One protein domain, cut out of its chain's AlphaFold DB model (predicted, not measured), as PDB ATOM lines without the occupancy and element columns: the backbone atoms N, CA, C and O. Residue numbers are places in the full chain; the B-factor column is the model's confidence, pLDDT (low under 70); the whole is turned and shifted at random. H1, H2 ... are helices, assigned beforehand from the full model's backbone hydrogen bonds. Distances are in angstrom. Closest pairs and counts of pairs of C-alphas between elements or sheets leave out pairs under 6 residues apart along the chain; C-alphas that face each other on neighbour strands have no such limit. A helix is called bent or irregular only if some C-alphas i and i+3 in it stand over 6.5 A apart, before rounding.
ATOM      1  N   LYS A 142     171.819 282.104 272.592       89.94
ATOM      2  CA  LYS A 142     173.235 281.696 272.621       89.94
ATOM      3  C   LYS A 142     173.428 280.291 273.198       89.94
ATOM      4  O   LYS A 142     174.254 279.530 272.700       89.94
ATOM      5  N   GLN A 143     172.688 279.943 274.248       90.62
ATOM      6  CA  GLN A 143     172.757 278.621 274.869       90.62
ATOM      7  C   GLN A 143     172.105 277.564 273.977       90.62
ATOM      8  O   GLN A 143     172.703 276.508 273.777       90.62
ATOM      9  N   ARG A 144     170.962 277.887 273.352       87.50
ATOM     10  CA  ARG A 144     170.342 277.038 272.321       87.50
ATOM     11  C   ARG A 144     171.327 276.756 271.191       87.50
ATOM     12  O   ARG A 144     171.566 275.597 270.874       87.50
ATOM     13  N   LEU A 145     171.991 277.786 270.665       84.06
ATOM     14  CA  LEU A 145     172.995 277.641 269.612       84.06
ATOM     15  C   LEU A 145     174.180 276.772 270.057       84.06
ATOM     16  O   LEU A 145     174.551 275.846 269.346       84.06
ATOM     17  N   LYS A 146     174.743 277.009 271.249       86.25
ATOM     18  CA  LYS A 146     175.828 276.173 271.798       86.25
ATOM     19  C   LYS A 146     175.419 274.705 271.926       86.25
ATOM     20  O   LYS A 146     176.226 273.828 271.632       86.25
ATOM     21  N   SER A 147     174.190 274.434 272.365       83.75
ATOM     22  CA  SER A 147     173.667 273.065 272.438       83.75
ATOM     23  C   SER A 147     173.428 272.465 271.051       83.75
ATOM     24  O   SER A 147     173.746 271.303 270.827       83.75
ATOM     25  N   ALA A 148     172.967 273.271 270.093       81.62
ATOM     26  CA  ALA A 148     172.693 272.842 268.731       81.62
ATOM     27  C   ALA A 148     173.978 272.561 267.937       81.62
ATOM     28  O   ALA A 148     174.006 271.611 267.172       81.62
ATOM     29  N   ILE A 149     175.068 273.308 268.153       77.94
ATOM     30  CA  ILE A 149     176.376 273.052 267.516       77.94
ATOM     31  C   ILE A 149     176.932 271.669 267.889       77.94
ATOM     32  O   ILE A 149     177.645 271.060 267.097       77.94
ATOM     33  N   LYS A 150     176.569 271.139 269.065       74.12
ATOM     34  CA  LYS A 150     176.914 269.766 269.465       74.12
ATOM     35  C   LYS A 150     176.102 268.703 268.711       74.12
ATOM     36  O   LYS A 150     176.452 267.529 268.776       74.12
ATOM     37  N   SER A 151     175.038 269.093 268.003       79.94
ATOM     38  CA  SER A 151     174.273 268.190 267.146       79.94
ATOM     39  C   SER A 151     175.020 267.945 265.830       79.94
ATOM     40  O   SER A 151     175.409 268.905 265.153       79.94
ATOM     41  N   PRO A 152     175.156 266.680 265.390       73.81
ATOM     42  CA  PRO A 152     175.788 266.349 264.114       73.81
ATOM     43  C   PRO A 152     175.101 267.023 262.915       73.81
ATOM     44  O   PRO A 152     175.751 267.307 261.913       73.81
ATOM     45  N   GLN A 153     173.812 267.368 263.021       75.38
ATOM     46  CA  GLN A 153     173.068 268.067 261.968       75.38
ATOM     47  C   GLN A 153     173.562 269.501 261.736       75.38
ATOM     48  O   GLN A 153     173.686 269.933 260.590       75.38
ATOM     49  N   VAL A 154     173.895 270.234 262.803       71.19
ATOM     50  CA  VAL A 154     174.427 271.600 262.684       71.19
ATOM     51  C   VAL A 154     175.847 271.566 262.135       71.19
ATOM     52  O   VAL A 154     176.185 272.384 261.285       71.19
ATOM     53  N   LEU A 155     176.641 270.563 262.521       70.19
ATOM     54  CA  LEU A 155     177.974 270.339 261.966       70.19
ATOM     55  C   LEU A 155     177.914 270.059 260.455       70.19
ATOM     56  O   LEU A 155     178.663 270.655 259.687       70.19
ATOM     57  N   ILE A 156     176.956 269.237 260.004       73.56
ATOM     58  CA  ILE A 156     176.686 268.997 258.576       73.56
ATOM     59  C   ILE A 156     176.269 270.293 257.862       73.56
ATOM     60  O   ILE A 156     176.747 270.560 256.758       73.56
ATOM     61  N   CYS A 157     175.420 271.125 258.470       71.75
ATOM     62  CA  CYS A 157     175.059 272.435 257.919       71.75
ATOM     63  C   CYS A 157     176.272 273.373 257.814       71.75
ATOM     64  O   CYS A 157     176.474 273.981 256.765       71.75
ATOM     65  N   CYS A 158     177.130 273.439 258.834       71.12
ATOM     66  CA  CYS A 158     178.376 274.207 258.795       71.12
ATOM     67  C   CYS A 158     179.351 273.679 257.729       71.12
ATOM     68  O   CYS A 158     179.953 274.464 257.005       71.12
ATOM     69  N   LEU A 159     179.456 272.361 257.543       71.31
ATOM     70  CA  LEU A 159     180.259 271.765 256.469       71.31
ATOM     71  C   LEU A 159     179.699 272.084 255.073       71.31
ATOM     72  O   LEU A 159     180.466 272.242 254.124       71.31
ATOM     73  N   ARG A 160     178.374 272.219 254.927       66.94
ATOM     74  CA  ARG A 160     177.742 272.725 253.693       66.94
ATOM     75  C   ARG A 160     178.015 274.215 253.479       66.94
ATOM     76  O   ARG A 160     178.104 274.646 252.333       66.94
ATOM     77  N   LEU A 161     178.189 274.982 254.556       68.69
ATOM     78  CA  LEU A 161     178.647 276.370 254.503       68.69
ATOM     79  C   LEU A 161     180.124 276.471 254.067       68.69
ATOM     80  O   LEU A 161     180.484 277.346 253.298       68.69
ATOM     81  N   LEU A 162     180.973 275.508 254.416       72.19
ATOM     82  CA  LEU A 162     182.372 275.461 253.959       72.19
ATOM     83  C   LEU A 162     182.555 274.979 252.504       72.19
ATOM     84  O   LEU A 162     183.682 274.761 252.065       72.19
ATOM     85  N   ARG A 163     181.468 274.797 251.744       74.50
ATOM     86  CA  ARG A 163     181.478 274.384 250.332       74.50
ATOM     87  C   ARG A 163     181.039 275.557 249.443       74.50
ATOM     88  O   ARG A 163     179.852 275.646 249.126       74.50
ATOM     89  N   PRO A 164     181.962 276.424 248.976       67.44
ATOM     90  CA  PRO A 164     181.620 277.645 248.236       67.44
ATOM     91  C   PRO A 164     180.797 277.379 246.964       67.44
ATOM     92  O   PRO A 164     179.958 278.182 246.564       67.44
ATOM     93  N   TRP A 165     180.984 276.216 246.334       68.44
ATOM     94  CA  TRP A 165     180.211 275.788 245.162       68.44
ATOM     95  C   TRP A 165     178.734 275.498 245.462       68.44
ATOM     96  O   TRP A 165     177.899 275.675 244.580       68.44
ATOM     97  N   ALA A 166     178.391 275.118 246.697       66.00
ATOM     98  CA  ALA A 166     177.008 274.886 247.114       66.00
ATOM     99  C   ALA A 166     176.241 276.196 247.365       66.00
ATOM    100  O   ALA A 166     175.028 276.171 247.555       66.00
ATOM    101  N   TRP A 167     176.934 277.340 247.362       65.31
ATOM    102  CA  TRP A 167     176.342 278.656 247.598       65.31
ATOM    103  C   TRP A 167     175.903 279.365 246.325       65.31
ATOM    104  O   TRP A 167     175.107 280.296 246.409       65.31
ATOM    105  N   LYS A 168     176.343 278.915 245.142       70.38
ATOM    106  CA  LYS A 168     175.967 279.553 243.870       70.38
ATOM    107  C   LYS A 168     174.447 279.616 243.694       70.38
ATOM    108  O   LYS A 168     173.905 280.682 243.434       70.38
ATOM    109  N   THR A 169     173.756 278.502 243.908       66.38
ATOM    110  CA  THR A 169     172.303 278.391 243.716       66.38
ATOM    111  C   THR A 169     171.484 279.116 244.796       66.38
ATOM    112  O   THR A 169     170.563 279.848 244.434       66.38
ATOM    113  N   PRO A 170     171.787 278.977 246.104       69.31
ATOM    114  CA  PRO A 170     171.096 279.715 247.164       69.31
ATOM    115  C   PRO A 170     171.329 281.224 247.100       69.31
ATOM    116  O   PRO A 170     170.378 281.983 247.253       69.31
ATOM    117  N   ILE A 171     172.561 281.674 246.825       71.69
ATOM    118  CA  ILE A 171     172.867 283.106 246.702       71.69
ATOM    119  C   ILE A 171     172.100 283.693 245.521       71.69
ATOM    120  O   ILE A 171     171.470 284.728 245.697       71.69
ATOM    121  N   GLN A 172     172.051 283.005 244.374       71.69
ATOM    122  CA  GLN A 172     171.253 283.416 243.211       71.69
ATOM    123  C   GLN A 172     169.736 283.383 243.436       71.69
ATOM    124  O   GLN A 172     169.007 283.973 242.645       71.69
ATOM    125  N   LYS A 173     169.233 282.692 244.460       72.88
ATOM    126  CA  LYS A 173     167.804 282.675 244.818       72.88
ATOM    127  C   LYS A 173     167.495 283.513 246.058       72.88
ATOM    128  O   LYS A 173     166.343 283.593 246.467       72.88
ATOM    129  N   SER A 174     168.510 284.125 246.662       77.50
ATOM    130  CA  SER A 174     168.346 284.937 247.861       77.50
ATOM    131  C   SER A 174     167.608 286.234 247.540       77.50
ATOM    132  O   SER A 174     167.775 286.810 246.460       77.50
ATOM    133  N   TRP A 175     166.854 286.731 248.514       81.75
ATOM    134  CA  TRP A 175     166.160 288.016 248.428       81.75
ATOM    135  C   TRP A 175     167.104 289.177 248.065       81.75
ATOM    136  O   TRP A 175     166.753 290.026 247.251       81.75
ATOM    137  N   LEU A 176     168.342 289.168 248.578       74.50
ATOM    138  CA  LEU A 176     169.369 290.162 248.236       74.50
ATOM    139  C   LEU A 176     169.726 290.130 246.744       74.50
ATOM    140  O   LEU A 176     169.791 291.174 246.105       74.50
ATOM    141  N   SER A 177     169.901 288.941 246.163       76.25
ATOM    142  CA  SER A 177     170.208 288.805 244.733       76.25
ATOM    143  C   SER A 177     169.043 289.184 243.818       76.25
ATOM    144  O   SER A 177     169.258 289.666 242.707       76.25
ATOM    145  N   GLN A 178     167.803 288.952 244.258       80.62
ATOM    146  CA  GLN A 178     166.606 289.384 243.538       80.62
ATOM    147  C   GLN A 178     166.505 290.911 243.565       80.62
ATOM    148  O   GLN A 178     166.296 291.525 242.525       80.62
ATOM    149  N   ARG A 179     166.777 291.519 244.723       81.00
ATOM    150  CA  ARG A 179     166.764 292.970 244.913       81.00
ATOM    151  C   ARG A 179     167.896 293.689 244.168       81.00
ATOM    152  O   ARG A 179     167.674 294.761 243.619       81.00
ATOM    153  N   CYS A 180     169.093 293.105 244.100       79.44
ATOM    154  CA  CYS A 180     170.187 293.637 243.278       79.44
ATOM    155  C   CYS A 180     169.865 293.580 241.779       79.44
ATOM    156  O   CYS A 180     170.161 294.537 241.072       79.44
ATOM    157  N   ARG A 181     169.239 292.499 241.291       79.00
ATOM    158  CA  ARG A 181     168.811 292.404 239.883       79.00
ATOM    159  C   ARG A 181     167.723 293.408 239.540       79.00
ATOM    160  O   ARG A 181     167.901 294.145 238.583       79.00
ATOM    161  N   SER A 182     166.689 293.529 240.373       79.19
ATOM    162  CA  SER A 182     165.649 294.541 240.159       79.19
ATOM    163  C   SER A 182     166.217 295.965 240.161       79.19
ATOM    164  O   SER A 182     165.730 296.834 239.449       79.19
ATOM    165  N   TRP A 183     167.264 296.217 240.957       78.44
ATOM    166  CA  TRP A 183     167.935 297.516 240.998       78.44
ATOM    167  C   TRP A 183     168.788 297.771 239.743       78.44
ATOM    168  O   TRP A 183     168.715 298.853 239.169       78.44
ATOM    169  N   LEU A 184     169.527 296.769 239.256       77.19
ATOM    170  CA  LEU A 184     170.306 296.862 238.011       77.19
ATOM    171  C   LEU A 184     169.421 297.005 236.762       77.19
ATOM    172  O   LEU A 184     169.741 297.802 235.883       77.19
ATOM    173  N   GLU A 185     168.286 296.303 236.718       79.56
ATOM    174  CA  GLU A 185     167.259 296.444 235.674       79.56
ATOM    175  C   GLU A 185     166.644 297.854 235.687       79.56
ATOM    176  O   GLU A 185     166.445 298.453 234.633       79.56
ATOM    177  N   SER A 186     166.436 298.447 236.870       77.69
ATOM    178  CA  SER A 186     165.951 299.832 236.993       77.69
ATOM    179  C   SER A 186     166.969 300.903 236.563       77.69
ATOM    180  O   SER A 186     166.582 302.040 236.308       77.69
ATOM    181  N   MET A 187     168.256 300.550 236.463       76.44
ATOM    182  CA  MET A 187     169.348 301.449 236.063       76.44
ATOM    183  C   MET A 187     169.810 301.253 234.609       76.44
ATOM    184  O   MET A 187     170.757 301.914 234.187       76.44
ATOM    185  N   GLY A 188     169.160 300.370 233.839       69.88
ATOM    186  CA  GLY A 188     169.458 300.156 232.416       69.88
ATOM    187  C   GLY A 188     170.829 299.530 232.133       69.88
ATOM    188  O   GLY A 188     171.392 299.760 231.066       69.88
TER     189      GLY A 188
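What this domain is: This is residues 142 to 188 of the 190 residues of an uncharacterized protein of Blastopirellula sp (UniProt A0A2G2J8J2). Four short helices follow one another end to end, like the segments of a jointed chain that turns a corner at each joint, with no common core. H1 and H2 make a corner at one end, H3 turns off from H2, and H4 reaches out to the other end of the long axis, where residues 175 to 180 and 182 to 186 of it stick out. The printed part has 47 residues with four named helices in the order H1, H2, H3, H4 and no named strand, and the class is all helix. The whole is extended, with a radius of gyration of the C-alphas of 16.0 A and spans of 48 by 24 by 11 A.

How they stand to each other: Begin with H1, residues 142 to 149, and go over a tight link of two residues into H2, residues 152 to 161. The two are close but not clearly touching; look at their closest C-alphas, those of Ile 149 and Leu 155, 6.4 A apart. Their lines are about perpendicular, at 89 degrees. A tight link of two residues leads on to H3, residues 164 to 173. H2 and H3 are close but not clearly touching, their closest C-alphas being those of Arg 160 and Ala 166, 7.0 A apart. Their lines are about perpendicular, at 82 degrees. After a tight link of one residue comes H4, residues 175 to 186. H3 and H4 are close but not clearly touching, their closest C-alphas being those of Ile 171 and Ser 177, 6.6 A apart. They run the same way at a steep tilt of 60 degrees. H1 is apart from H3 and from H4, and H2 is apart from H4. In H1, H2 and H4 every O i to N i+4 pair is within hydrogen-bond range, and in H3 it is 3 of 6.

Where its parts are: Find C-alpha 142 at (173.235, 281.696, 272.621); from there H1 runs 10.5 A to C-alpha 149. H2 begins at C-alpha 152, at (175.788, 266.349, 264.114), and is 14.2 A long. H3 is 15.1 A long and irregular, but only just: C-alphas 166 and 169 are 6.8 A apart. H4, the longest helix with 12 residues, measures 16.4 A and ends at C-alpha 186, at (165.951, 299.832, 236.993).

The domain as a whole: The two C-alphas farthest apart are those of Ser 147 and Gly 188, at 48.5 A. The printed part has no cut, and its three links are tight. Residues 159 to 171, 173 to 180 and 182 to 188 stand free. The mean pLDDT of the printed part is 75.6, and you will find values under 70 at residues 160 to 161, 164 to 167, 169 to 170 and 188.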